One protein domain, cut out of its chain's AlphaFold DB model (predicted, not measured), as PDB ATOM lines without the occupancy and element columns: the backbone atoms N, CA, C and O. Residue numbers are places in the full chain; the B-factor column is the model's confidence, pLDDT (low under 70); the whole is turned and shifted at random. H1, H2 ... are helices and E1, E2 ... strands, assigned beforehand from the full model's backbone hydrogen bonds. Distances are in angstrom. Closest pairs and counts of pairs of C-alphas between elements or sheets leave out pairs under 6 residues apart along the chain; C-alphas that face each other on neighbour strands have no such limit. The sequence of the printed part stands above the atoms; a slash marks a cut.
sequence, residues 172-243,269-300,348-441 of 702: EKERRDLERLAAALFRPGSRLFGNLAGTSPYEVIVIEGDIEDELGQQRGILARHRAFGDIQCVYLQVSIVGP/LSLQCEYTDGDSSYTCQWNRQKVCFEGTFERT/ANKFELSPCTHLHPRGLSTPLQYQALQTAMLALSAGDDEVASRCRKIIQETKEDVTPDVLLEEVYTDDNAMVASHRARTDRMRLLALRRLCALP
ATOM      1  N   GLU A 172     -22.819 -24.316  19.792       81.81
ATOM      2  CA  GLU A 172     -23.368 -24.398  21.149       81.81
ATOM      3  C   GLU A 172     -23.652 -25.852  21.550       81.81
ATOM      4  O   GLU A 172     -23.427 -26.251  22.696       81.81
ATOM      5  N   LYS A 173     -24.090 -26.678  20.596       83.06
ATOM      6  CA  LYS A 173     -24.250 -28.121  20.788       83.06
ATOM      7  C   LYS A 173     -22.907 -28.807  21.050       83.06
ATOM      8  O   LYS A 173     -22.799 -29.533  22.038       83.06
ATOM      9  N   GLU A 174     -21.888 -28.550  20.226       85.69
ATOM     10  CA  GLU A 174     -20.539 -29.100  20.424       85.69
ATOM     11  C   GLU A 174     -19.964 -28.683  21.784       85.69
ATOM     12  O   GLU A 174     -19.487 -29.527  22.544       85.69
ATOM     13  N   ARG A 175     -20.103 -27.405  22.152       86.69
ATOM     14  CA  ARG A 175     -19.696 -26.887  23.459       86.69
ATOM     15  C   ARG A 175     -20.376 -27.626  24.613       86.69
ATOM     16  O   ARG A 175     -19.683 -28.072  25.525       86.69
ATOM     17  N   ARG A 176     -21.704 -27.796  24.581       86.56
ATOM     18  CA  ARG A 176     -22.455 -28.532  25.619       86.56
ATOM     19  C   ARG A 176     -21.977 -29.988  25.742       86.56
ATOM     20  O   ARG A 176     -21.935 -30.524  26.850       86.56
ATOM     21  N   ASP A 177     -21.585 -30.624  24.638       87.38
ATOM     22  CA  ASP A 177     -21.039 -31.987  24.640       87.38
ATOM     23  C   ASP A 177     -19.583 -32.055  25.151       87.38
ATOM     24  O   ASP A 177     -19.235 -32.996  25.869       87.38
ATOM     25  N   LEU A 178     -18.759 -31.028  24.920       88.75
ATOM     26  CA  LEU A 178     -17.440 -30.891  25.557       88.75
ATOM     27  C   LEU A 178     -17.542 -30.585  27.065       88.75
ATOM     28  O   LEU A 178     -16.770 -31.130  27.854       88.75
ATOM     29  N   GLU A 179     -18.517 -29.783  27.501       89.56
ATOM     30  CA  GLU A 179     -18.791 -29.529  28.925       89.56
ATOM     31  C   GLU A 179     -19.240 -30.822  29.643       89.56
ATOM     32  O   GLU A 179     -18.764 -31.132  30.743       89.56
ATOM     33  N   ARG A 180     -20.070 -31.652  28.990       90.50
ATOM     34  CA  ARG A 180     -20.422 -33.011  29.455       90.50
ATOM     35  C   ARG A 180     -19.202 -33.932  29.535       90.50
ATOM     36  O   ARG A 180     -19.041 -34.638  30.534       90.50
ATOM     37  N   LEU A 181     -18.337 -33.909  28.520       91.19
ATOM     38  CA  LEU A 181     -17.103 -34.694  28.487       91.19
ATOM     39  C   LEU A 181     -16.163 -34.301  29.634       91.19
ATOM     40  O   LEU A 181     -15.697 -35.172  30.371       91.19
ATOM     41  N   ALA A 182     -15.958 -33.004  29.872       90.44
ATOM     42  CA  ALA A 182     -15.180 -32.510  31.006       90.44
ATOM     43  C   ALA A 182     -15.765 -32.982  32.351       90.44
ATOM     44  O   ALA A 182     -15.032 -33.491  33.202       90.44
ATOM     45  N   ALA A 183     -17.091 -32.927  32.524       89.44
ATOM     46  CA  ALA A 183     -17.774 -33.430  33.719       89.44
ATOM     47  C   ALA A 183     -17.699 -34.967  33.892       89.44
ATOM     48  O   ALA A 183     -17.933 -35.483  34.994       89.44
ATOM     49  N   ALA A 184     -17.378 -35.726  32.839       88.44
ATOM     50  CA  ALA A 184     -17.081 -37.159  32.908       88.44
ATOM     51  C   ALA A 184     -15.601 -37.431  33.236       88.44
ATOM     52  O   ALA A 184     -15.291 -38.199  34.153       88.44
ATOM     53  N   LEU A 185     -14.685 -36.751  32.542       89.94
ATOM     54  CA  LEU A 185     -13.237 -36.917  32.685       89.94
ATOM     55  C   LEU A 185     -12.708 -36.402  34.033       89.94
ATOM     56  O   LEU A 185     -11.873 -37.064  34.646       89.94
ATOM     57  N   PHE A 186     -13.220 -35.271  34.528       91.81
ATOM     58  CA  PHE A 186     -12.658 -34.545  35.676       91.81
ATOM     59  C   PHE A 186     -13.485 -34.624  36.973       91.81
ATOM     60  O   PHE A 186     -13.343 -33.792  37.869       91.81
ATOM     61  N   ARG A 187     -14.333 -35.648  37.130       90.75
ATOM     62  CA  ARG A 187     -14.996 -35.934  38.418       90.75
ATOM     63  C   ARG A 187     -14.031 -36.585  39.432       90.75
ATOM     64  O   ARG A 187     -13.153 -37.349  39.027       90.75
ATOM     65  N   PRO A 188     -14.197 -36.360  40.752       90.81
ATOM     66  CA  PRO A 188     -13.383 -37.008  41.782       90.81
ATOM     67  C   PRO A 188     -13.294 -38.531  41.618       90.81
ATOM     68  O   PRO A 188     -14.308 -39.218  41.488       90.81
ATOM     69  N   GLY A 189     -12.073 -39.069  41.657       84.44
ATOM     70  CA  GLY A 189     -11.791 -40.492  41.460       84.44
ATOM     71  C   GLY A 189     -11.678 -40.946  39.999       84.44
ATOM     72  O   GLY A 189     -11.305 -42.103  39.763       84.44
ATOM     73  N   SER A 190     -11.932 -40.074  39.016       90.94
ATOM     74  CA  SER A 190     -11.507 -40.320  37.633       90.94
ATOM     75  C   SER A 190      -9.979 -40.357  37.534       90.94
ATOM     76  O   SER A 190      -9.260 -39.715  38.306       90.94
ATOM     77  N   ARG A 191      -9.486 -41.163  36.592       90.06
ATOM     78  CA  ARG A 191      -8.063 -41.428  36.356       90.06
ATOM     79  C   ARG A 191      -7.792 -41.320  34.863       90.06
ATOM     80  O   ARG A 191      -8.477 -41.979  34.087       90.06
ATOM     81  N   LEU A 192      -6.787 -40.545  34.485       91.75
ATOM     82  CA  LEU A 192      -6.187 -40.541  33.154       91.75
ATOM     83  C   LEU A 192      -4.834 -41.263  33.238       91.75
ATOM     84  O   LEU A 192      -4.139 -41.157  34.254       91.75
ATOM     85  N   PHE A 193      -4.459 -42.012  32.204       89.25
ATOM     86  CA  PHE A 193      -3.200 -42.762  32.166       89.25
ATOM     87  C   PHE A 193      -2.609 -42.794  30.755       89.25
ATOM     88  O   PHE A 193      -3.335 -42.789  29.764       89.25
ATOM     89  N   GLY A 194      -1.285 -42.854  30.672       85.25
ATOM     90  CA  GLY A 194      -0.543 -43.022  29.431       85.25
ATOM     91  C   GLY A 194       0.958 -43.049  29.700       85.25
ATOM     92  O   GLY A 194       1.396 -43.603  30.709       85.25
ATOM     93  N   ASN A 195       1.758 -42.463  28.808       82.25
ATOM     94  CA  ASN A 195       3.217 -42.447  28.934       82.25
ATOM     95  C   ASN A 195       3.805 -41.071  28.602       82.25
ATOM     96  O   ASN A 195       3.453 -40.463  27.593       82.25
ATOM     97  N   LEU A 196       4.766 -40.630  29.413       80.19
ATOM     98  CA  LEU A 196       5.610 -39.469  29.147       80.19
ATOM     99  C   LEU A 196       6.844 -39.898  28.339       80.19
ATOM    100  O   LEU A 196       7.474 -40.913  28.665       80.19
ATOM    101  N   ALA A 197       7.190 -39.137  27.294       72.12
ATOM    102  CA  ALA A 197       8.327 -39.411  26.402       72.12
ATOM    103  C   ALA A 197       8.380 -40.882  25.918       72.12
ATOM    104  O   ALA A 197       9.444 -41.503  25.854       72.12
ATOM    105  N   GLY A 198       7.203 -41.472  25.665       65.44
ATOM    106  CA  GLY A 198       7.015 -42.853  25.201       65.44
ATOM    107  C   GLY A 198       7.513 -43.972  26.131       65.44
ATOM    108  O   GLY A 198       7.493 -45.128  25.720       65.44
ATOM    109  N   THR A 199       7.989 -43.665  27.344       65.94
ATOM    110  CA  THR A 199       8.790 -44.612  28.152       65.94
ATOM    111  C   THR A 199       8.493 -44.604  29.648       65.94
ATOM    112  O   THR A 199       8.597 -45.648  30.287       65.94
ATOM    113  N   SER A 200       8.129 -43.458  30.229       73.38
ATOM    114  CA  SER A 200       7.791 -43.361  31.655       73.38
ATOM    115  C   SER A 200       6.275 -43.429  31.839       73.38
ATOM    116  O   SER A 200       5.586 -42.631  31.203       73.38
ATOM    117  N   PRO A 201       5.726 -44.297  32.713       80.00
ATOM    118  CA  PRO A 201       4.287 -44.326  32.958       80.00
ATOM    119  C   PRO A 201       3.834 -42.979  33.525       80.00
ATOM    120  O   PRO A 201       4.447 -42.463  34.466       80.00
ATOM    121  N   TYR A 202       2.769 -42.423  32.949       87.12
ATOM    122  CA  TYR A 202       2.186 -41.155  33.370       87.12
ATOM    123  C   TYR A 202       0.725 -41.337  33.785       87.12
ATOM    124  O   TYR A 202      -0.040 -42.062  33.153       87.12
ATOM    125  N   GLU A 203       0.353 -40.720  34.901       89.62
ATOM    126  CA  GLU A 203      -0.930 -40.913  35.577       89.62
ATOM    127  C   GLU A 203      -1.407 -39.583  36.163       89.62
ATOM    128  O   GLU A 203      -0.629 -38.879  36.807       89.62
ATOM    129  N   VAL A 204      -2.697 -39.286  36.003       92.62
ATOM    130  CA  VAL A 204      -3.398 -38.181  36.672       92.62
ATOM    131  C   VAL A 204      -4.656 -38.746  37.330       92.62
ATOM    132  O   VAL A 204      -5.434 -39.437  36.678       92.62
ATOM    133  N   ILE A 205      -4.873 -38.485  38.620       91.75
ATOM    134  CA  ILE A 205      -6.097 -38.860  39.347       91.75
ATOM    135  C   ILE A 205      -6.690 -37.605  39.978       91.75
ATOM    136  O   ILE A 205      -6.026 -36.946  40.782       91.75
ATOM    137  N   VAL A 206      -7.952 -37.315  39.669       92.69
ATOM    138  CA  VAL A 206      -8.676 -36.183  40.259       92.69
ATOM    139  C   VAL A 206      -9.068 -36.503  41.702       92.69
ATOM    140  O   VAL A 206      -9.647 -37.553  41.987       92.69
ATOM    141  N   ILE A 207      -8.742 -35.591  42.617       89.62
ATOM    142  CA  ILE A 207      -8.986 -35.709  44.061       89.62
ATOM    143  C   ILE A 207     -10.279 -34.979  44.428       89.62
ATOM    144  O   ILE A 207     -11.173 -35.556  45.044       89.62
ATOM    145  N   GLU A 208     -10.374 -33.715  44.024       85.75
ATOM    146  CA  GLU A 208     -11.507 -32.813  44.223       85.75
ATOM    147  C   GLU A 208     -11.797 -32.122  42.881       85.75
ATOM    148  O   GLU A 208     -10.903 -32.019  42.044       85.75
ATOM    149  N   GLY A 209     -13.050 -31.712  42.655       77.81
ATOM    150  CA  GLY A 209     -13.431 -30.979  41.442       77.81
ATOM    151  C   GLY A 209     -12.863 -29.559  41.433       77.81
ATOM    152  O   GLY A 209     -11.945 -29.252  42.193       77.81
ATOM    153  N   ASP A 210     -13.426 -28.688  40.599       72.31
ATOM    154  CA  ASP A 210     -13.114 -27.261  40.681       72.31
ATOM    155  C   ASP A 210     -13.524 -26.686  42.051       72.31
ATOM    156  O   ASP A 210     -14.476 -27.155  42.688       72.31
ATOM    157  N   ILE A 211     -12.752 -25.717  42.530       69.00
ATOM    158  CA  ILE A 211     -12.853 -25.138  43.872       69.00
ATOM    159  C   ILE A 211     -12.708 -23.625  43.725       69.00
ATOM    160  O   ILE A 211     -11.897 -23.170  42.928       69.00
ATOM    161  N   GLU A 212     -13.417 -22.830  44.517       65.81
ATOM    162  CA  GLU A 212     -13.097 -21.405  44.654       65.81
ATOM    163  C   GLU A 212     -11.817 -21.212  45.492       65.81
ATOM    164  O   GLU A 212     -11.409 -22.075  46.281       65.81
ATOM    165  N   ASP A 213     -11.140 -20.086  45.291       64.06
ATOM    166  CA  ASP A 213      -9.877 -19.764  45.941       64.06
ATOM    167  C   ASP A 213      -9.999 -18.738  47.081       64.06
ATOM    168  O   ASP A 213     -11.083 -18.291  47.451       64.06
ATOM    169  N   GLU A 214      -8.857 -18.369  47.664       66.38
ATOM    170  CA  GLU A 214      -8.752 -17.400  48.754       66.38
ATOM    171  C   GLU A 214      -9.218 -15.964  48.390       66.38
ATOM    172  O   GLU A 214      -9.253 -15.106  49.274       66.38
ATOM    173  N   LEU A 215      -9.594 -15.696  47.131       61.41
ATOM    174  CA  LEU A 215     -10.149 -14.437  46.613       61.41
ATOM    175  C   LEU A 215     -11.491 -14.618  45.862       61.41
ATOM    176  O   LEU A 215     -12.020 -13.642  45.333       61.41
ATOM    177  N   GLY A 216     -12.056 -15.833  45.818       60.94
ATOM    178  CA  GLY A 216     -13.292 -16.143  45.081       60.94
ATOM    179  C   GLY A 216     -13.105 -16.375  43.574       60.94
ATOM    180  O   GLY A 216     -14.081 -16.362  42.828       60.94
ATOM    181  N   GLN A 217     -11.871 -16.577  43.106       67.88
ATOM    182  CA  GLN A 217     -11.567 -16.984  41.730       67.88
ATOM    183  C   GLN A 217     -11.552 -18.516  41.613       67.88
ATOM    184  O   GLN A 217     -11.374 -19.217  42.609       67.88
ATOM    185  N   GLN A 218     -11.695 -19.062  40.402       70.06
ATOM    186  CA  GLN A 218     -11.559 -20.509  40.194       70.06
ATOM    187  C   GLN A 218     -10.116 -20.958  40.487       70.06
ATOM    188  O   GLN A 218      -9.140 -20.439  39.941       70.06
ATOM    189  N   ARG A 219      -9.978 -21.927  41.393       72.62
ATOM    190  CA  ARG A 219      -8.710 -22.525  41.835       72.62
ATOM    191  C   ARG A 219      -8.218 -23.600  40.862       72.62
ATOM    192  O   ARG A 219      -7.035 -23.936  40.907       72.62
ATOM    193  N   GLY A 220      -9.110 -24.131  40.024       83.00
ATOM    194  CA  GLY A 220      -8.867 -25.277  39.158       83.00
ATOM    195  C   GLY A 220      -9.125 -26.612  39.862       83.00
ATOM    196  O   GLY A 220      -9.234 -26.706  41.089       83.00
ATOM    197  N   ILE A 221      -9.187 -27.674  39.063       89.62
ATOM    198  CA  ILE A 221      -9.470 -29.040  39.517       89.62
ATOM    199  C   ILE A 221      -8.236 -29.611  40.223       89.62
ATOM    200  O   ILE A 221      -7.157 -29.699  39.635       89.62
ATOM    201  N   LEU A 222      -8.374 -30.038  41.480       92.06
ATOM    202  CA  LEU A 222      -7.253 -30.610  42.229       92.06
ATOM    203  C   LEU A 222      -7.007 -32.070  41.830       92.06
ATOM    204  O   LEU A 222      -7.809 -32.959  42.134       92.06
ATOM    205  N   ALA A 223      -5.835 -32.343  41.264       93.12
ATOM    206  CA  ALA A 223      -5.389 -33.689  40.929       93.12
ATOM    207  C   ALA A 223      -4.058 -34.050  41.604       93.12
ATOM    208  O   ALA A 223      -3.233 -33.194  41.922       93.12
ATOM    209  N   ARG A 224      -3.819 -35.355  41.770       92.00
ATOM    210  CA  ARG A 224      -2.460 -35.900  41.894       92.00
ATOM    211  C   ARG A 224      -1.996 -36.346  40.517       92.00
ATOM    212  O   ARG A 224      -2.723 -37.081  39.850       92.00
ATOM    213  N   HIS A 225      -0.787 -35.965  40.125       90.31
ATOM    214  CA  HIS A 225      -0.105 -36.574  38.984       90.31
ATOM    215  C   HIS A 225       1.085 -37.412  39.462       90.31
ATOM    216  O   HIS A 225       1.663 -37.156  40.524       90.31
ATOM    217  N   ARG A 226       1.436 -38.440  38.687       86.69
ATOM    218  CA  ARG A 226       2.622 -39.267  38.905       86.69
ATOM    219  C   ARG A 226       3.478 -39.266  37.645       86.69
ATOM    220  O   ARG A 226       3.144 -39.961  36.691       86.69
ATOM    221  N   ALA A 227       4.583 -38.523  37.663       78.75
ATOM    222  CA  ALA A 227       5.545 -38.416  36.565       78.75
ATOM    223  C   ALA A 227       6.929 -38.912  37.009       78.75
ATOM    224  O   ALA A 227       7.348 -38.665  38.136       78.75
ATOM    225  N   PHE A 228       7.654 -39.619  36.134       75.31
ATOM    226  CA  PHE A 228       9.009 -40.139  36.406       75.31
ATOM    227  C   PHE A 228       9.149 -40.958  37.715       75.31
ATOM    228  O   PHE A 228      10.214 -40.984  38.329       75.31
ATOM    229  N   GLY A 229       8.073 -41.613  38.169       68.62
ATOM    230  CA  GLY A 229       8.039 -42.360  39.436       68.62
ATOM    231  C   GLY A 229       7.851 -41.507  40.701       68.62
ATOM    232  O   GLY A 229       7.734 -42.074  41.790       68.62
ATOM    233  N   ASP A 230       7.776 -40.182  40.565       76.69
ATOM    234  CA  ASP A 230       7.423 -39.234  41.621       76.69
ATOM    235  C   ASP A 230       5.908 -38.976  41.672       76.69
ATOM    236  O   ASP A 230       5.217 -39.180  40.679       76.69
ATOM    237  N   ILE A 231       5.387 -38.534  42.821       83.75
ATOM    238  CA  ILE A 231       3.983 -38.129  43.007       83.75
ATOM    239  C   ILE A 231       3.964 -36.681  43.488       83.75
ATOM    240  O   ILE A 231       4.681 -36.351  44.436       83.75
ATOM    241  N   GLN A 232       3.119 -35.846  42.882       88.94
ATOM    242  CA  GLN A 232       2.836 -34.484  43.345       88.94
ATOM    243  C   GLN A 232       1.347 -34.149  43.177       88.94
ATOM    244  O   GLN A 232       0.627 -34.828  42.441       88.94
ATOM    245  N   CYS A 233       0.872 -33.110  43.865       92.69
ATOM    246  CA  CYS A 233      -0.444 -32.520  43.607       92.69
ATOM    247  C   CYS A 233      -0.305 -31.257  42.751       92.69
ATOM    248  O   CYS A 233       0.650 -30.489  42.900       92.69
ATOM    249  N   VAL A 234      -1.274 -31.065  41.862       91.69
ATOM    250  CA  VAL A 234      -1.344 -29.985  40.874       91.69
ATOM    251  C   VAL A 234      -2.789 -29.502  40.742       91.69
ATOM    252  O   VAL A 234      -3.731 -30.249  41.022       91.69
ATOM    253  N   TYR A 235      -2.953 -28.254  40.318       91.31
ATOM    254  CA  TYR A 235      -4.244 -27.699  39.920       91.31
ATOM    255  C   TYR A 235      -4.328 -27.730  38.398       91.31
ATOM    256  O   TYR A 235      -3.448 -27.189  37.735       91.31
ATOM    257  N   LEU A 236      -5.349 -28.404  37.870       92.19
ATOM    258  CA  LEU A 236      -5.635 -28.479  36.442       92.19
ATOM    259  C   LEU A 236      -6.575 -27.330  36.073       92.19
ATOM    260  O   LEU A 236      -7.703 -27.265  36.573       92.19
ATOM    261  N   GLN A 237      -6.127 -26.452  35.186       91.25
ATOM    262  CA  GLN A 237      -6.982 -25.493  34.500       91.25
ATOM    263  C   GLN A 237      -7.504 -26.158  33.225       91.25
ATOM    264  O   GLN A 237      -6.715 -26.578  32.384       91.25
ATOM    265  N   VAL A 238      -8.825 -26.294  33.104       90.81
ATOM    266  CA  VAL A 238      -9.482 -26.934  31.955       90.81
ATOM    267  C   VAL A 238     -10.352 -25.900  31.252       90.81
ATOM    268  O   VAL A 238     -11.187 -25.260  31.889       90.81
ATOM    269  N   SER A 239     -10.157 -25.742  29.948       91.00
ATOM    270  CA  SER A 239     -10.860 -24.775  29.102       91.00
ATOM    271  C   SER A 239     -11.358 -25.431  27.815       91.00
ATOM    272  O   SER A 239     -10.834 -26.452  27.373       91.00
ATOM    273  N   ILE A 240     -12.388 -24.843  27.206       89.88
ATOM    274  CA  ILE A 240     -12.782 -25.149  25.825       89.88
ATOM    275  C   ILE A 240     -12.158 -24.074  24.942       89.88
ATOM    276  O   ILE A 240     -12.329 -22.883  25.209       89.88
ATOM    277  N   VAL A 241     -11.413 -24.500  23.928       88.25
ATOM    278  CA  VAL A 241     -10.632 -23.638  23.037       88.25
ATOM    279  C   VAL A 241     -10.992 -23.973  21.591       88.25
ATOM    280  O   VAL A 241     -11.317 -25.117  21.269       88.25
ATOM    281  N   GLY A 242     -10.993 -22.951  20.735       77.69
ATOM    282  CA  GLY A 242     -11.224 -23.106  19.302       77.69
ATOM    283  C   GLY A 242     -10.023 -23.699  18.550       77.69
ATOM    284  O   GLY A 242      -8.988 -23.988  19.158       77.69
ATOM    285  N   PRO A 243     -10.142 -23.856  17.222       68.12
ATOM    286  CA  PRO A 243      -9.039 -24.285  16.370       68.12
ATOM    287  C   PRO A 243      -7.866 -23.297  16.459       68.12
ATOM    288  O   PRO A 243      -8.026 -22.094  16.260       68.12
ATOM    289  N   LEU A 269     -14.244 -27.245  18.074       85.00
ATOM    290  CA  LEU A 269     -13.862 -26.951  19.456       85.00
ATOM    291  C   LEU A 269     -13.145 -28.153  20.100       85.00
ATOM    292  O   LEU A 269     -13.452 -29.314  19.821       85.00
ATOM    293  N   SER A 270     -12.230 -27.897  21.040       89.31
ATOM    294  CA  SER A 270     -11.592 -28.955  21.839       89.31
ATOM    295  C   SER A 270     -11.375 -28.557  23.302       89.31
ATOM    296  O   SER A 270     -11.360 -27.380  23.660       89.31
ATOM    297  N   LEU A 271     -11.213 -29.563  24.169       91.50
ATOM    298  CA  LEU A 271     -10.830 -29.386  25.570       91.50
ATOM    299  C   LEU A 271      -9.308 -29.261  25.688       91.50
ATOM    300  O   LEU A 271      -8.581 -30.189  25.334       91.50
ATOM    301  N   GLN A 272      -8.845 -28.155  26.260       93.44
ATOM    302  CA  GLN A 272      -7.456 -27.920  26.646       93.44
ATOM    303  C   GLN A 272      -7.316 -28.056  28.170       93.44
ATOM    304  O   GLN A 272      -8.229 -27.728  28.928       93.44
ATOM    305  N   CYS A 273      -6.184 -28.587  28.624       93.12
ATOM    306  CA  CYS A 273      -5.866 -28.799  30.032       93.12
ATOM    307  C   CYS A 273      -4.418 -28.381  30.309       93.12
ATOM    308  O   CYS A 273      -3.488 -28.883  29.675       93.12
ATOM    309  N   GLU A 274      -4.229 -27.502  31.291       92.69
ATOM    310  CA  GLU A 274      -2.936 -26.903  31.637       92.69
ATOM    311  C   GLU A 274      -2.659 -26.990  33.138       92.69
ATOM    312  O   GLU A 274      -3.569 -26.874  33.963       92.69
ATOM    313  N   TYR A 275      -1.400 -27.239  33.506       91.00
ATOM    314  CA  TYR A 275      -0.950 -27.299  34.899       91.00
ATOM    315  C   TYR A 275       0.574 -27.202  35.004       91.00
ATOM    316  O   TYR A 275       1.313 -27.564  34.089       91.00
ATOM    317  N   THR A 276       1.059 -26.780  36.172       85.56
ATOM    318  CA  THR A 276       2.486 -26.797  36.519       85.56
ATOM    319  C   THR A 276       2.721 -27.652  37.766       85.56
ATOM    320  O   THR A 276       1.928 -27.623  38.712       85.56
ATOM    321  N   ASP A 277       3.811 -28.426  37.787       81.62
ATOM    322  CA  ASP A 277       4.258 -29.135  39.004       81.62
ATOM    323  C   ASP A 277       5.246 -28.293  39.841       81.62
ATOM    324  O   ASP A 277       5.354 -28.464  41.058       81.62
ATOM    325  N   GLY A 278       5.878 -27.294  39.214       71.69
ATOM    326  CA  GLY A 278       6.865 -26.389  39.814       71.69
ATOM    327  C   GLY A 278       8.320 -26.686  39.427       71.69
ATOM    328  O   GLY A 278       9.197 -25.908  39.803       71.69
ATOM    329  N   ASP A 279       8.563 -27.773  38.686       74.19
ATOM    330  CA  ASP A 279       9.766 -28.037  37.880       74.19
ATOM    331  C   ASP A 279       9.452 -27.923  36.362       74.19
ATOM    332  O   ASP A 279      10.339 -27.600  35.565       74.19
ATOM    333  N   SER A 280       8.207 -28.208  35.961       83.88
ATOM    334  CA  SER A 280       7.706 -28.213  34.583       83.88
ATOM    335  C   SER A 280       6.276 -27.671  34.448       83.88
ATOM    336  O   SER A 280       5.441 -27.829  35.344       83.88
ATOM    337  N   SER A 281       6.003 -27.080  33.283       88.50
ATOM    338  CA  SER A 281       4.665 -26.783  32.763       88.50
ATOM    339  C   SER A 281       4.216 -27.889  31.810       88.50
ATOM    340  O   SER A 281       5.048 -28.485  31.122       88.50
ATOM    341  N   TYR A 282       2.916 -28.162  31.771       91.31
ATOM    342  CA  TYR A 282       2.296 -29.193  30.947       91.31
ATOM    343  C   TYR A 282       1.028 -28.625  30.305       91.31
ATOM    344  O   TYR A 282       0.145 -28.140  31.014       91.31
ATOM    345  N   THR A 283       0.915 -28.768  28.985       92.50
ATOM    346  CA  THR A 283      -0.268 -28.388  28.201       92.50
ATOM    347  C   THR A 283      -0.698 -29.589  27.368       92.50
ATOM    348  O   THR A 283       0.129 -30.224  26.711       92.50
ATOM    349  N   CYS A 284      -1.984 -29.934  27.393       92.25
ATOM    350  CA  CYS A 284      -2.537 -30.978  26.536       92.25
ATOM    351  C   CYS A 284      -3.933 -30.638  26.006       92.25
ATOM    352  O   CYS A 284      -4.698 -29.920  26.646       92.25
ATOM    353  N   GLN A 285      -4.257 -31.174  24.833       92.94
ATOM    354  CA  GLN A 285      -5.498 -30.928  24.102       92.94
ATOM    355  C   GLN A 285      -6.178 -32.261  23.767       92.94
ATOM    356  O   GLN A 285      -5.513 -33.281  23.569       92.94
ATOM    357  N   TRP A 286      -7.508 -32.284  23.760       92.88
ATOM    358  CA  TRP A 286      -8.288 -33.499  23.555       92.88
ATOM    359  C   TRP A 286      -8.363 -33.900  22.076       92.88
ATOM    360  O   TRP A 286      -8.940 -33.190  21.248       92.88
ATOM    361  N   ASN A 287      -7.846 -35.085  21.751       88.19
ATOM    362  CA  ASN A 287      -8.007 -35.711  20.447       88.19
ATOM    363  C   ASN A 287      -9.225 -36.651  20.468       88.19
ATOM    364  O   ASN A 287      -9.172 -37.768  20.996       88.19
ATOM    365  N   ARG A 288     -10.325 -36.215  19.837       83.19
ATOM    366  CA  ARG A 288     -11.573 -36.993  19.737       83.19
ATOM    367  C   ARG A 288     -11.410 -38.313  18.972       83.19
ATOM    368  O   ARG A 288     -12.104 -39.265  19.304       83.19
ATOM    369  N   GLN A 289     -10.503 -38.400  17.995       81.12
ATOM    370  CA  GLN A 289     -10.279 -39.624  17.212       81.12
ATOM    371  C   GLN A 289      -9.500 -40.688  18.001       81.12
ATOM    372  O   GLN A 289      -9.768 -41.877  17.855       81.12
ATOM    373  N   LYS A 290      -8.551 -40.278  18.852       80.56
ATOM    374  CA  LYS A 290      -7.767 -41.184  19.714       80.56
ATOM    375  C   LYS A 290      -8.403 -41.463  21.082       80.56
ATOM    376  O   LYS A 290      -7.965 -42.378  21.778       80.56
ATOM    377  N   VAL A 291      -9.390 -40.660  21.490       86.25
ATOM    378  CA  VAL A 291     -10.010 -40.679  22.831       86.25
ATOM    379  C   VAL A 291      -8.947 -40.523  23.936       86.25
ATOM    380  O   VAL A 291      -8.920 -41.225  24.951       86.25
ATOM    381  N   CYS A 292      -8.022 -39.586  23.714       88.38
ATOM    382  CA  CYS A 292      -6.967 -39.217  24.651       88.38
ATOM    383  C   CYS A 292      -6.669 -37.714  24.587       88.38
ATOM    384  O   CYS A 292      -6.956 -37.047  23.595       88.38
ATOM    385  N   PHE A 293      -6.055 -37.182  25.642       90.88
ATOM    386  CA  PHE A 293      -5.323 -35.926  25.556       90.88
ATOM    387  C   PHE A 293      -3.937 -36.186  24.969       90.88
ATOM    388  O   PHE A 293      -3.217 -37.059  25.460       90.88
ATOM    389  N   GLU A 294      -3.544 -35.390  23.982       91.06
ATOM    390  CA  GLU A 294      -2.175 -35.308  23.475       91.06
ATOM    391  C   GLU A 294      -1.533 -34.030  24.017       91.06
ATOM    392  O   GLU A 294      -2.184 -32.987  24.065       91.06
ATOM    393  N   GLY A 295      -0.281 -34.092  24.472       89.75
ATOM    394  CA  GLY A 295       0.324 -32.963  25.176       89.75
ATOM    395  C   GLY A 295       1.827 -32.822  25.039       89.75
ATOM    396  O   GLY A 295       2.545 -33.763  24.689       89.75
ATOM    397  N   THR A 296       2.290 -31.621  25.368       90.56
ATOM    398  CA  THR A 296       3.694 -31.240  25.509       90.56
ATOM    399  C   THR A 296       3.994 -30.821  26.945       90.56
ATOM    400  O   THR A 296       3.107 -30.437  27.709       90.56
ATOM    401  N   PHE A 297       5.263 -30.914  27.334       88.62
ATOM    402  CA  PHE A 297       5.731 -30.377  28.609       88.62
ATOM    403  C   PHE A 297       7.049 -29.625  28.440       88.62
ATOM    404  O   PHE A 297       7.934 -30.035  27.686       88.62
ATOM    405  N   GLU A 298       7.195 -28.531  29.176       86.19
ATOM    406  CA  GLU A 298       8.372 -27.667  29.141       86.19
ATOM    407  C   GLU A 298       8.936 -27.490  30.549       86.19
ATOM    408  O   GLU A 298       8.217 -27.553  31.547       86.19
ATOM    409  N   ARG A 299      10.257 -27.334  30.671       79.00
ATOM    410  CA  ARG A 299      10.902 -27.160  31.977       79.00
ATOM    411  C   ARG A 299      10.914 -25.680  32.333       79.00
ATOM    412  O   ARG A 299      11.562 -24.893  31.649       79.00
ATOM    413  N   THR A 300      10.251 -25.315  33.426       65.25
ATOM    414  CA  THR A 300      10.184 -23.929  33.902       65.25
ATOM    415  C   THR A 300      11.492 -23.547  34.599       65.25
ATOM    416  O   THR A 300      11.606 -23.638  35.819       65.25
ATOM    417  N   ALA A 348      10.467 -35.421  21.296       56.41
ATOM    418  CA  ALA A 348       9.604 -36.039  22.312       56.41
ATOM    419  C   ALA A 348       9.620 -35.502  23.763       56.41
ATOM    420  O   ALA A 348       9.480 -36.279  24.709       56.41
ATOM    421  N   ASN A 349       9.528 -34.179  23.938       78.81
ATOM    422  CA  ASN A 349       8.825 -33.583  25.096       78.81
ATOM    423  C   ASN A 349       7.285 -33.775  24.997       78.81
ATOM    424  O   ASN A 349       6.516 -32.854  25.258       78.81
ATOM    425  N   LYS A 350       6.816 -34.954  24.557       86.44
ATOM    426  CA  LYS A 350       5.396 -35.263  24.307       86.44
ATOM    427  C   LYS A 350       4.881 -36.368  25.231       86.44
ATOM    428  O   LYS A 350       5.650 -37.229  25.672       86.44
ATOM    429  N   PHE A 351       3.580 -36.353  25.498       88.94
ATOM    430  CA  PHE A 351       2.861 -37.390  26.236       88.94
ATOM    431  C   PHE A 351       1.437 -37.585  25.698       88.94
ATOM    432  O   PHE A 351       0.884 -36.701  25.049       88.94
ATOM    433  N   GLU A 352       0.844 -38.736  26.008       88.88
ATOM    434  CA  GLU A 352      -0.589 -38.997  25.821       88.88
ATOM    435  C   GLU A 352      -1.224 -39.405  27.164       88.88
ATOM    436  O   GLU A 352      -0.549 -39.995  28.015       88.88
ATOM    437  N   LEU A 353      -2.516 -39.114  27.353       90.06
ATOM    438  CA  LEU A 353      -3.327 -39.501  28.516       90.06
ATOM    439  C   LEU A 353      -4.751 -39.897  28.087       90.06
ATOM    440  O   LEU A 353      -5.531 -39.036  27.690       90.06
ATOM    441  N   SER A 354      -5.141 -41.166  28.231       89.19
ATOM    442  CA  SER A 354      -6.525 -41.624  28.003       89.19
ATOM    443  C   SER A 354      -7.276 -41.932  29.308       89.19
ATOM    444  O   SER A 354      -6.658 -42.281  30.323       89.19
ATOM    445  N   PRO A 355      -8.617 -41.802  29.330       87.81
ATOM    446  CA  PRO A 355      -9.418 -42.054  30.524       87.81
ATOM    447  C   PRO A 355      -9.469 -43.538  30.894       87.81
ATOM    448  O   PRO A 355      -9.635 -44.407  30.043       87.81
ATOM    449  N   CYS A 356      -9.340 -43.834  32.187       82.75
ATOM    450  CA  CYS A 356      -9.396 -45.185  32.741       82.75
ATOM    451  C   CYS A 356     -10.809 -45.533  33.219       82.75
ATOM    452  O   CYS A 356     -11.205 -45.150  34.332       82.75
ATOM    453  N   THR A 357     -11.521 -46.314  32.412       78.12
ATOM    454  CA  THR A 357     -12.903 -46.740  32.652       78.12
ATOM    455  C   THR A 357     -13.008 -47.895  33.665       78.12
ATOM    456  O   THR A 357     -12.086 -48.152  34.458       78.12
ATOM    457  N   HIS A 358     -14.153 -48.588  33.674       67.75
ATOM    458  CA  HIS A 358     -14.366 -49.804  34.453       67.75
ATOM    459  C   HIS A 358     -13.815 -51.061  33.748       67.75
ATOM    460  O   HIS A 358     -13.301 -51.942  34.440       67.75
ATOM    461  N   LEU A 359     -13.835 -51.120  32.405       61.03
ATOM    462  CA  LEU A 359     -13.208 -52.198  31.625       61.03
ATOM    463  C   LEU A 359     -11.712 -51.956  31.393       61.03
ATOM    464  O   LEU A 359     -10.926 -52.905  31.452       61.03
ATOM    465  N   HIS A 360     -11.302 -50.699  31.201       67.31
ATOM    466  CA  HIS A 360      -9.926 -50.308  30.880       67.31
ATOM    467  C   HIS A 360      -9.275 -49.520  32.025       67.31
ATOM    468  O   HIS A 360      -9.081 -48.304  31.941       67.31
ATOM    469  N   PRO A 361      -8.849 -50.191  33.115       65.62
ATOM    470  CA  PRO A 361      -8.295 -49.535  34.300       65.62
ATOM    471  C   PRO A 361      -6.938 -48.847  34.064       65.62
ATOM    472  O   PRO A 361      -6.385 -48.298  35.015       65.62
ATOM    473  N   ARG A 362      -6.383 -48.891  32.843       69.06
ATOM    474  CA  ARG A 362      -5.133 -48.227  32.431       69.06
ATOM    475  C   ARG A 362      -5.282 -47.266  31.244       69.06
ATOM    476  O   ARG A 362      -4.264 -46.827  30.736       69.06
ATOM    477  N   GLY A 363      -6.496 -46.910  30.835       76.50
ATOM    478  CA  GLY A 363      -6.708 -45.923  29.773       76.50
ATOM    479  C   GLY A 363      -7.088 -46.564  28.442       76.50
ATOM    480  O   GLY A 363      -6.449 -47.531  28.023       76.50
ATOM    481  N   LEU A 364      -8.119 -46.021  27.787       73.25
ATOM    482  CA  LEU A 364      -8.665 -46.531  26.518       73.25
ATOM    483  C   LEU A 364      -7.634 -46.595  25.377       73.25
ATOM    484  O   LEU A 364      -7.693 -47.505  24.558       73.25
ATOM    485  N   SER A 365      -6.655 -45.681  25.348       63.59
ATOM    486  CA  SER A 365      -5.585 -45.665  24.336       63.59
ATOM    487  C   SER A 365      -4.378 -46.541  24.689       63.59
ATOM    488  O   SER A 365      -3.462 -46.670  23.874       63.59
ATOM    489  N   THR A 366      -4.340 -47.187  25.866       58.22
ATOM    490  CA  THR A 366      -3.355 -48.265  26.053       58.22
ATOM    491  C   THR A 366      -3.716 -49.417  25.118       58.22
ATOM    492  O   THR A 366      -4.882 -49.811  25.092       58.22
ATOM    493  N   PRO A 367      -2.768 -49.975  24.336       49.81
ATOM    494  CA  PRO A 367      -3.107 -50.980  23.338       49.81
ATOM    495  C   PRO A 367      -3.899 -52.129  23.965       49.81
ATOM    496  O   PRO A 367      -3.400 -52.792  24.875       49.81
ATOM    497  N   LEU A 368      -5.106 -52.398  23.454       44.69
ATOM    498  CA  LEU A 368      -5.988 -53.494  23.899       44.69
ATOM    499  C   LEU A 368      -5.241 -54.839  23.980       44.69
ATOM    500  O   LEU A 368      -5.426 -55.633  24.907       44.69
ATOM    501  N   GLN A 369      -4.294 -55.023  23.055       46.12
ATOM    502  CA  GLN A 369      -3.313 -56.107  23.020       46.12
ATOM    503  C   GLN A 369      -2.579 -56.311  24.356       46.12
ATOM    504  O   GLN A 369      -2.376 -57.450  24.754       46.12
ATOM    505  N   TYR A 370      -2.203 -55.247  25.072       43.66
ATOM    506  CA  TYR A 370      -1.424 -55.300  26.314       43.66
ATOM    507  C   TYR A 370      -2.263 -55.719  27.529       43.66
ATOM    508  O   TYR A 370      -1.771 -56.439  28.399       43.66
ATOM    509  N   GLN A 371      -3.541 -55.329  27.589       48.06
ATOM    510  CA  GLN A 371      -4.458 -55.798  28.635       48.06
ATOM    511  C   GLN A 371      -4.786 -57.287  28.443       48.06
ATOM    512  O   GLN A 371      -4.798 -58.054  29.413       48.06
ATOM    513  N   ALA A 372      -4.955 -57.720  27.190       50.16
ATOM    514  CA  ALA A 372      -5.105 -59.127  26.849       50.16
ATOM    515  C   ALA A 372      -3.810 -59.929  27.096       50.16
ATOM    516  O   ALA A 372      -3.872 -60.985  27.727       50.16
ATOM    517  N   LEU A 373      -2.634 -59.408  26.708       47.50
ATOM    518  CA  LEU A 373      -1.332 -60.026  26.998       47.50
ATOM    519  C   LEU A 373      -1.106 -60.165  28.499       47.50
ATOM    520  O   LEU A 373      -0.739 -61.242  28.941       47.50
ATOM    521  N   GLN A 374      -1.333 -59.122  29.302       46.75
ATOM    522  CA  GLN A 374      -1.033 -59.197  30.732       46.75
ATOM    523  C   GLN A 374      -1.996 -60.131  31.478       46.75
ATOM    524  O   GLN A 374      -1.572 -60.842  32.390       46.75
ATOM    525  N   THR A 375      -3.259 -60.208  31.052       51.09
ATOM    526  CA  THR A 375      -4.210 -61.210  31.562       51.09
ATOM    527  C   THR A 375      -3.788 -62.625  31.150       51.09
ATOM    528  O   THR A 375      -3.790 -63.536  31.979       51.09
ATOM    529  N   ALA A 376      -3.342 -62.812  29.903       51.38
ATOM    530  CA  ALA A 376      -2.810 -64.084  29.420       51.38
ATOM    531  C   ALA A 376      -1.492 -64.481  30.109       51.38
ATOM    532  O   ALA A 376      -1.330 -65.644  30.448       51.38
ATOM    533  N   MET A 377      -0.575 -63.549  30.383       49.22
ATOM    534  CA  MET A 377       0.683 -63.803  31.101       49.22
ATOM    535  C   MET A 377       0.430 -64.206  32.555       49.22
ATOM    536  O   MET A 377       1.078 -65.123  33.051       49.22
ATOM    537  N   LEU A 378      -0.550 -63.587  33.222       50.62
ATOM    538  CA  LEU A 378      -0.979 -64.009  34.559       50.62
ATOM    539  C   LEU A 378      -1.604 -65.416  34.533       50.62
ATOM    540  O   LEU A 378      -1.266 -66.234  35.387       50.62
ATOM    541  N   ALA A 379      -2.426 -65.746  33.532       50.62
ATOM    542  CA  ALA A 379      -2.970 -67.100  33.357       50.62
ATOM    543  C   ALA A 379      -1.889 -68.149  33.014       50.62
ATOM    544  O   ALA A 379      -1.881 -69.243  33.574       50.62
ATOM    545  N   LEU A 380      -0.925 -67.801  32.157       47.84
ATOM    546  CA  LEU A 380       0.226 -68.643  31.809       47.84
ATOM    547  C   LEU A 380       1.142 -68.875  33.020       47.84
ATOM    548  O   LEU A 380       1.622 -69.990  33.206       47.84
ATOM    549  N   SER A 381       1.312 -67.880  33.899       46.72
ATOM    550  CA  SER A 381       2.029 -68.047  35.177       46.72
ATOM    551  C   SER A 381       1.323 -68.989  36.165       46.72
ATOM    552  O   SER A 381       1.955 -69.486  37.095       46.72
ATOM    553  N   ALA A 382       0.033 -69.273  35.946       54.97
ATOM    554  CA  ALA A 382      -0.744 -70.271  36.681       54.97
ATOM    555  C   ALA A 382      -0.820 -71.641  35.967       54.97
ATOM    556  O   ALA A 382      -1.351 -72.587  36.545       54.97
ATOM    557  N   GLY A 383      -0.277 -71.765  34.747       49.06
ATOM    558  CA  GLY A 383      -0.210 -73.020  33.988       49.06
ATOM    559  C   GLY A 383      -1.519 -73.468  33.321       49.06
ATOM    560  O   GLY A 383      -1.661 -74.653  33.030       49.06
ATOM    561  N   ASP A 384      -2.476 -72.560  33.102       61.97
ATOM    562  CA  ASP A 384      -3.841 -72.911  32.673       61.97
ATOM    563  C   ASP A 384      -4.068 -72.698  31.157       61.97
ATOM    564  O   ASP A 384      -4.473 -71.626  30.687       61.97
ATOM    565  N   ASP A 385      -3.755 -73.730  30.362       62.25
ATOM    566  CA  ASP A 385      -3.765 -73.687  28.889       62.25
ATOM    567  C   ASP A 385      -5.150 -73.410  28.274       62.25
ATOM    568  O   ASP A 385      -5.245 -72.794  27.204       62.25
ATOM    569  N   GLU A 386      -6.239 -73.822  28.936       63.94
ATOM    570  CA  GLU A 386      -7.604 -73.569  28.454       63.94
ATOM    571  C   GLU A 386      -7.924 -72.067  28.500       63.94
ATOM    572  O   GLU A 386      -8.451 -71.503  27.534       63.94
ATOM    573  N   VAL A 387      -7.510 -71.387  29.576       55.56
ATOM    574  CA  VAL A 387      -7.638 -69.929  29.719       55.56
ATOM    575  C   VAL A 387      -6.787 -69.214  28.672       55.56
ATOM    576  O   VAL A 387      -7.281 -68.306  28.002       55.56
ATOM    577  N   ALA A 388      -5.544 -69.652  28.451       51.88
ATOM    578  CA  ALA A 388      -4.682 -69.080  27.416       51.88
ATOM    579  C   ALA A 388      -5.279 -69.248  26.002       51.88
ATOM    580  O   ALA A 388      -5.205 -68.330  25.182       51.88
ATOM    581  N   SER A 389      -5.920 -70.388  25.719       60.69
ATOM    582  CA  SER A 389      -6.637 -70.633  24.461       60.69
ATOM    583  C   SER A 389      -7.848 -69.709  24.298       60.69
ATOM    584  O   SER A 389      -8.028 -69.083  23.250       60.69
ATOM    585  N   ARG A 390      -8.637 -69.538  25.364       55.47
ATOM    586  CA  ARG A 390      -9.809 -68.657  25.392       55.47
ATOM    587  C   ARG A 390      -9.433 -67.182  25.228       55.47
ATOM    588  O   ARG A 390     -10.089 -66.485  24.461       55.47
ATOM    589  N   CYS A 391      -8.346 -66.726  25.852       50.56
ATOM    590  CA  CYS A 391      -7.801 -65.380  25.648       50.56
ATOM    591  C   CYS A 391      -7.329 -65.158  24.203       50.56
ATOM    592  O   CYS A 391      -7.645 -64.124  23.624       50.56
ATOM    593  N   ARG A 392      -6.634 -66.131  23.588       55.41
ATOM    594  CA  ARG A 392      -6.253 -66.057  22.163       55.41
ATOM    595  C   ARG A 392      -7.476 -65.931  21.252       55.41
ATOM    596  O   ARG A 392      -7.453 -65.109  20.341       55.41
ATOM    597  N   LYS A 393      -8.544 -66.686  21.527       56.31
ATOM    598  CA  LYS A 393      -9.801 -66.605  20.769       56.31
ATOM    599  C   LYS A 393     -10.469 -65.234  20.915       56.31
ATOM    600  O   LYS A 393     -10.806 -64.642  19.901       56.31
ATOM    601  N   ILE A 394     -10.540 -64.684  22.133       51.03
ATOM    602  CA  ILE A 394     -11.064 -63.329  22.376       51.03
ATOM    603  C   ILE A 394     -10.257 -62.280  21.596       51.03
ATOM    604  O   ILE A 394     -10.861 -61.510  20.870       51.03
ATOM    605  N   ILE A 395      -8.917 -62.296  21.649       50.94
ATOM    606  CA  ILE A 395      -8.055 -61.368  20.875       50.94
ATOM    607  C   ILE A 395      -8.326 -61.453  19.361       50.94
ATOM    608  O   ILE A 395      -8.189 -60.467  18.640       50.94
ATOM    609  N   GLN A 396      -8.678 -62.642  18.873       51.25
ATOM    610  CA  GLN A 396      -8.950 -62.912  17.462       51.25
ATOM    611  C   GLN A 396     -10.395 -62.566  17.048       51.25
ATOM    612  O   GLN A 396     -10.647 -62.375  15.861       51.25
ATOM    613  N   GLU A 397     -11.311 -62.463  18.016       47.09
ATOM    614  CA  GLU A 397     -12.709 -62.043  17.854       47.09
ATOM    615  C   GLU A 397     -12.883 -60.527  18.061       47.09
ATOM    616  O   GLU A 397     -13.638 -59.905  17.324       47.09
ATOM    617  N   THR A 398     -12.114 -59.891  18.957       48.84
ATOM    618  CA  THR A 398     -12.034 -58.424  19.132       48.84
ATOM    619  C   THR A 398     -11.206 -57.763  18.025       48.84
ATOM    620  O   THR A 398     -10.277 -56.998  18.289       48.84
ATOM    621  N   LYS A 399     -11.501 -58.124  16.775       43.03
ATOM    622  CA  LYS A 399     -10.888 -57.577  15.561       43.03
ATOM    623  C   LYS A 399     -11.864 -56.712  14.753       43.03
ATOM    624  O   LYS A 399     -11.594 -56.405  13.598       43.03
ATOM    625  N   GLU A 400     -12.994 -56.374  15.367       44.88
ATOM    626  CA  GLU A 400     -13.920 -55.336  14.926       44.88
ATOM    627  C   GLU A 400     -13.312 -53.965  15.260       44.88
ATOM    628  O   GLU A 400     -12.761 -53.776  16.349       44.88
ATOM    629  N   ASP A 401     -13.382 -53.020  14.323       52.41
ATOM    630  CA  ASP A 401     -12.806 -51.683  14.484       52.41
ATOM    631  C   ASP A 401     -13.629 -50.863  15.491       52.41
ATOM    632  O   ASP A 401     -14.665 -50.283  15.160       52.41
ATOM    633  N   VAL A 402     -13.180 -50.836  16.751       62.25
ATOM    634  CA  VAL A 402     -13.843 -50.092  17.833       62.25
ATOM    635  C   VAL A 402     -13.768 -48.593  17.538       62.25
ATOM    636  O   VAL A 402     -12.690 -47.998  17.571       62.25
ATOM    637  N   THR A 403     -14.913 -47.974  17.246       73.50
ATOM    638  CA  THR A 403     -14.969 -46.558  16.869       73.50
ATOM    639  C   THR A 403     -14.771 -45.628  18.076       73.50
ATOM    640  O   THR A 403     -15.085 -46.006  19.212       73.50
ATOM    641  N   PRO A 404     -14.298 -44.382  17.864       75.50
ATOM    642  CA  PRO A 404     -14.071 -43.434  18.957       75.50
ATOM    643  C   PRO A 404     -15.342 -43.101  19.748       75.50
ATOM    644  O   PRO A 404     -15.276 -42.905  20.959       75.50
ATOM    645  N   ASP A 405     -16.511 -43.093  19.100       77.75
ATOM    646  CA  ASP A 405     -17.782 -42.826  19.779       77.75
ATOM    647  C   ASP A 405     -18.206 -43.986  20.709       77.75
ATOM    648  O   ASP A 405     -18.725 -43.731  21.790       77.75
ATOM    649  N   VAL A 406     -17.891 -45.252  20.383       77.44
ATOM    650  CA  VAL A 406     -18.116 -46.397  21.301       77.44
ATOM    651  C   VAL A 406     -17.224 -46.298  22.544       77.44
ATOM    652  O   VAL A 406     -17.664 -46.582  23.659       77.44
ATOM    653  N   LEU A 407     -15.978 -45.851  22.368       78.06
ATOM    654  CA  LEU A 407     -15.049 -45.585  23.468       78.06
ATOM    655  C   LEU A 407     -15.517 -44.403  24.342       78.06
ATOM    656  O   LEU A 407     -15.378 -44.455  25.564       78.06
ATOM    657  N   LEU A 408     -16.106 -43.363  23.742       82.06
ATOM    658  CA  LEU A 408     -16.705 -42.229  24.458       82.06
ATOM    659  C   LEU A 408     -17.946 -42.634  25.266       82.06
ATOM    660  O   LEU A 408     -18.045 -42.261  26.436       82.06
ATOM    661  N   GLU A 409     -18.847 -43.442  24.704       83.44
ATOM    662  CA  GLU A 409     -19.990 -43.999  25.444       83.44
ATOM    663  C   GLU A 409     -19.533 -44.778  26.691       83.44
ATOM    664  O   GLU A 409     -20.112 -44.618  27.768       83.44
ATOM    665  N   GLU A 410     -18.429 -45.538  26.621       79.31
ATOM    666  CA  GLU A 410     -17.893 -46.227  27.804       79.31
ATOM    667  C   GLU A 410     -17.447 -45.253  28.915       79.31
ATOM    668  O   GLU A 410     -17.646 -45.535  30.104       79.31
ATOM    669  N   VAL A 411     -16.901 -44.082  28.558       83.88
ATOM    670  CA  VAL A 411     -16.561 -43.015  29.520       83.88
ATOM    671  C   VAL A 411     -17.817 -42.484  30.219       83.88
ATOM    672  O   VAL A 411     -17.763 -42.210  31.423       83.88
ATOM    673  N   TYR A 412     -18.943 -42.387  29.509       86.69
ATOM    674  CA  TYR A 412     -20.210 -41.894  30.055       86.69
ATOM    675  C   TYR A 412     -20.993 -42.919  30.895       86.69
ATOM    676  O   TYR A 412     -21.852 -42.501  31.672       86.69
ATOM    677  N   THR A 413     -20.686 -44.222  30.810       86.31
ATOM    678  CA  THR A 413     -21.429 -45.280  31.532       86.31
ATOM    679  C   THR A 413     -21.597 -45.040  33.040       86.31
ATOM    680  O   THR A 413     -20.660 -44.662  33.755       86.31
ATOM    681  N   ASP A 414     -22.779 -45.393  33.561       82.31
ATOM    682  CA  ASP A 414     -23.068 -45.413  35.003       82.31
ATOM    683  C   ASP A 414     -22.095 -46.314  35.787       82.31
ATOM    684  O   ASP A 414     -21.714 -45.982  36.910       82.31
ATOM    685  N   ASP A 415     -21.626 -47.418  35.196       76.88
ATOM    686  CA  ASP A 415     -20.609 -48.283  35.807       76.88
ATOM    687  C   ASP A 415     -19.252 -47.574  35.949       76.88
ATOM    688  O   ASP A 415     -18.609 -47.672  37.001       76.88
ATOM    689  N   ASN A 416     -18.827 -46.781  34.956       78.81
ATOM    690  CA  ASN A 416     -17.642 -45.932  35.097       78.81
ATOM    691  C   ASN A 416     -17.851 -44.846  36.171       78.81
ATOM    692  O   ASN A 416     -16.994 -44.645  37.038       78.81
ATOM    693  N   ALA A 417     -19.020 -44.196  36.184       80.50
ATOM    694  CA  ALA A 417     -19.381 -43.205  37.199       80.50
ATOM    695  C   ALA A 417     -19.383 -43.794  38.627       80.50
ATOM    696  O   ALA A 417     -18.873 -43.168  39.566       80.50
ATOM    697  N   MET A 418     -19.885 -45.022  38.793       74.00
ATOM    698  CA  MET A 418     -19.849 -45.780  40.044       74.00
ATOM    699  C   MET A 418     -18.413 -46.125  40.454       74.00
ATOM    700  O   MET A 418     -18.062 -45.976  41.629       74.00
ATOM    701  N   VAL A 419     -17.560 -46.550  39.516       74.50
ATOM    702  CA  VAL A 419     -16.154 -46.882  39.792       74.50
ATOM    703  C   VAL A 419     -15.350 -45.646  40.213       74.50
ATOM    704  O   VAL A 419     -14.639 -45.715  41.220       74.50
ATOM    705  N   ALA A 420     -15.499 -44.504  39.532       76.62
ATOM    706  CA  ALA A 420     -14.895 -43.233  39.948       76.62
ATOM    707  C   ALA A 420     -15.368 -42.823  41.358       76.62
ATOM    708  O   ALA A 420     -14.554 -42.617  42.264       76.62
ATOM    709  N   SER A 421     -16.684 -42.854  41.594       78.69
ATOM    710  CA  SER A 421     -17.289 -42.564  42.903       78.69
ATOM    711  C   SER A 421     -16.783 -43.496  44.014       78.69
ATOM    712  O   SER A 421     -16.561 -43.065  45.150       78.69
ATOM    713  N   HIS A 422     -16.553 -44.777  43.708       75.44
ATOM    714  CA  HIS A 422     -15.987 -45.744  44.647       75.44
ATOM    715  C   HIS A 422     -14.505 -45.456  44.953       75.44
ATOM    716  O   HIS A 422     -14.100 -45.547  46.118       75.44
ATOM    717  N   ARG A 423     -13.698 -45.072  43.951       80.19
ATOM    718  CA  ARG A 423     -12.299 -44.636  44.139       80.19
ATOM    719  C   ARG A 423     -12.243 -43.420  45.079       80.19
ATOM    720  O   ARG A 423     -11.630 -43.515  46.143       80.19
ATOM    721  N   ALA A 424     -12.992 -42.355  44.782       78.62
ATOM    722  CA  ALA A 424     -13.063 -41.147  45.616       78.62
ATOM    723  C   ALA A 424     -13.554 -41.431  47.049       78.62
ATOM    724  O   ALA A 424     -12.997 -40.930  48.030       78.62
ATOM    725  N   ARG A 425     -14.567 -42.297  47.206       79.19
ATOM    726  CA  ARG A 425     -15.044 -42.742  48.525       79.19
ATOM    727  C   ARG A 425     -13.982 -43.528  49.300       79.19
ATOM    728  O   ARG A 425     -13.942 -43.424  50.526       79.19
ATOM    729  N   THR A 426     -13.141 -44.300  48.615       80.12
ATOM    730  CA  THR A 426     -12.052 -45.072  49.232       80.12
ATOM    731  C   THR A 426     -10.946 -44.150  49.741       80.12
ATOM    732  O   THR A 426     -10.567 -44.262  50.906       80.12
ATOM    733  N   ASP A 427     -10.504 -43.184  48.934       83.00
ATOM    734  CA  ASP A 427      -9.502 -42.189  49.343       83.00
ATOM    735  C   ASP A 427     -10.031 -41.316  50.501       83.00
ATOM    736  O   ASP A 427      -9.394 -41.206  51.549       83.00
ATOM    737  N   ARG A 428     -11.286 -40.846  50.434       84.06
ATOM    738  CA  ARG A 428     -11.933 -40.150  51.566       84.06
ATOM    739  C   ARG A 428     -11.982 -41.000  52.846       84.06
ATOM    740  O   ARG A 428     -11.874 -40.455  53.945       84.06
ATOM    741  N   MET A 429     -12.131 -42.322  52.740       82.12
ATOM    742  CA  MET A 429     -12.077 -43.232  53.895       82.12
ATOM    743  C   MET A 429     -10.655 -43.422  54.443       82.12
ATOM    744  O   MET A 429     -10.510 -43.518  55.665       82.12
ATOM    745  N   ARG A 430      -9.618 -43.426  53.592       85.50
ATOM    746  CA  ARG A 430      -8.201 -43.417  54.012       85.50
ATOM    747  C   ARG A 430      -7.891 -42.142  54.791       85.50
ATOM    748  O   ARG A 430      -7.459 -42.232  55.939       85.50
ATOM    749  N   LEU A 431      -8.245 -40.980  54.242       87.00
ATOM    750  CA  LEU A 431      -8.087 -39.678  54.891       87.00
ATOM    751  C   LEU A 431      -8.809 -39.586  56.245       87.00
ATOM    752  O   LEU A 431      -8.240 -39.119  57.234       87.00
ATOM    753  N   LEU A 432     -10.058 -40.057  56.328       86.12
ATOM    754  CA  LEU A 432     -10.814 -40.071  57.587       86.12
ATOM    755  C   LEU A 432     -10.209 -41.025  58.627       86.12
ATOM    756  O   LEU A 432     -10.221 -40.704  59.817       86.12
ATOM    757  N   ALA A 433      -9.670 -42.173  58.210       84.88
ATOM    758  CA  ALA A 433      -8.955 -43.080  59.105       84.88
ATOM    759  C   ALA A 433      -7.631 -42.468  59.594       84.88
ATOM    760  O   ALA A 433      -7.343 -42.542  60.787       84.88
ATOM    761  N   LEU A 434      -6.881 -41.809  58.704       87.06
ATOM    762  CA  LEU A 434      -5.627 -41.118  59.007       87.06
ATOM    763  C   LEU A 434      -5.832 -39.965  60.001       87.06
ATOM    764  O   LEU A 434      -5.195 -39.947  61.053       87.06
ATOM    765  N   ARG A 435      -6.776 -39.050  59.744       87.31
ATOM    766  CA  ARG A 435      -7.084 -37.937  60.667       87.31
ATOM    767  C   ARG A 435      -7.522 -38.439  62.047       87.31
ATOM    768  O   ARG A 435      -7.076 -37.915  63.061       87.31
ATOM    769  N   ARG A 436      -8.343 -39.496  62.102       85.25
ATOM    770  CA  ARG A 436      -8.759 -40.126  63.370       85.25
ATOM    771  C   ARG A 436      -7.627 -40.853  64.096       85.25
ATOM    772  O   ARG A 436      -7.661 -40.901  65.318       85.25
ATOM    773  N   LEU A 437      -6.652 -41.412  63.377       83.44
ATOM    774  CA  LEU A 437      -5.447 -42.000  63.970       83.44
ATOM    775  C   LEU A 437      -4.591 -40.919  64.655       83.44
ATOM    776  O   LEU A 437      -4.100 -41.150  65.752       83.44
ATOM    777  N   CYS A 438      -4.463 -39.741  64.037       83.94
ATOM    778  CA  CYS A 438      -3.686 -38.616  64.577       83.94
ATOM    779  C   CYS A 438      -4.365 -37.932  65.774       83.94
ATOM    780  O   CYS A 438      -3.701 -37.279  66.569       83.94
ATOM    781  N   ALA A 439      -5.680 -38.110  65.927       83.94
ATOM    782  CA  ALA A 439      -6.446 -37.656  67.085       83.94
ATOM    783  C   ALA A 439      -6.400 -38.631  68.287       83.94
ATOM    784  O   ALA A 439      -7.127 -38.424  69.260       83.94
ATOM    785  N   LEU A 440      -5.600 -39.706  68.231       78.56
ATOM    786  CA  LEU A 440      -5.413 -40.630  69.356       78.56
ATOM    787  C   LEU A 440      -4.299 -40.163  70.311       78.56
ATOM    788  O   LEU A 440      -3.263 -39.686  69.846       78.56
ATOM    789  N   PRO A 441      -4.438 -40.390  71.632       70.88
ATOM    790  CA  PRO A 441      -3.328 -40.283  72.576       70.88
ATOM    791  C   PRO A 441      -2.181 -41.258  72.249       70.88
ATOM    792  O   PRO A 441      -2.411 -42.355  71.734       70.88
TER     793      PRO A 441
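This is residues 172 to 243, 269 to 300 and 348 to 441 of the 702 residues of an uncharacterized protein of Thalassiosira oceanica (UniProt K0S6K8). A closed barrel of eight antiparallel strands is the core, with H1 packed slantwise on its outside; H5 packs on E2 with residues 420 to 428, and residues 429 to 441 stick out as an arm. H4 sits beside the end of H1, and a helical hairpin of H2 and H3 makes a separate small lobe off the barrel. The printed part has 198 residues, with five named helices and eight named strands in the order H1, E1 to E8, H2 to H5; the class is mixed, helices and strands. The whole is compact, with a radius of gyration of the C-alphas of 18.8 A and spans of 61 by 58 by 35 A.

Begin at the barrel: E1 is residues 191 to 196, E2 200 to 208, E3 221 to 227, E4 230 to 241, E5 270 to 276, E6 280 to 287, E7 292 to 299 and E8 350 to 355. E1 to E4 make one meander and E5 to E7 another, each strand the antiparallel neighbour and hairpin partner of the one before. Within hydrogen-bond range, find N 194 and O 202 at 2.9 A for E1 and E2, N 205 and O 224 at 2.8 A for E2 and E3, and N 223 and O 234 at 3.0 A for E3 and E4. Go on round the ring to N 239 and O 272 at 2.9 A for E4 and E5, N 273 and O 284 at 2.8 A for E5 and E6, N 285 and O 294 at 2.9 A for E6 and E7, N 295 and O 351 at 2.9 A for E7 and E8, and N 193 and O 354 at 2.9 A for E8 and E1. At Cys 233, E4 bends by 66 degrees. Outside the barrel look for H1, residues 172 to 185, at a height over the sheet of 9.4 A, over E5 and only just over E4, with 3 C-alphas on E4; its closest C-alphas to E5 are Leu 178 and Leu 271, 6.8 A. H4, residues 404 to 412, touches residues 181 to 185 of H1 alone, closest at the C-alphas of Ala 184 and Tyr 412, 6.4 A. H5, residues 414 to 438, is on the barrel, closest to E2 at the C-alphas of Ile 207 and Ala 424, 7.0 A. H2, residues 368 to 381, and H3, residues 385 to 397, form a helical hairpin at a shallow tilt of 9 degrees, closest at the C-alphas of Ala 376 and Ala 388, 5.7 A; neither is on the barrel. H1, H2, H3, H4 and H5 have every O i to N i+4 pair within hydrogen-bond range.

Find C-alpha 230 at (7.423, -39.234, 41.621); from there E4 runs 30.2 A. H1 begins at C-alpha 172, (-23.368, -24.398, 21.149), and H5 runs 36.0 A to C-alpha 438 at (-3.686, -38.616, 64.577).

The C-alphas farthest apart, Leu 215 and Asp 385, are 62.2 A apart. Cuts leave 6.3 A between C-alphas 243 and 269, and 16.8 A between 300 and 348. The links E2 to E3 and E8 to H2 are long. Low pLDDT, under 70, holds in 56 residues, among them 211 to 217 and 365 to 402.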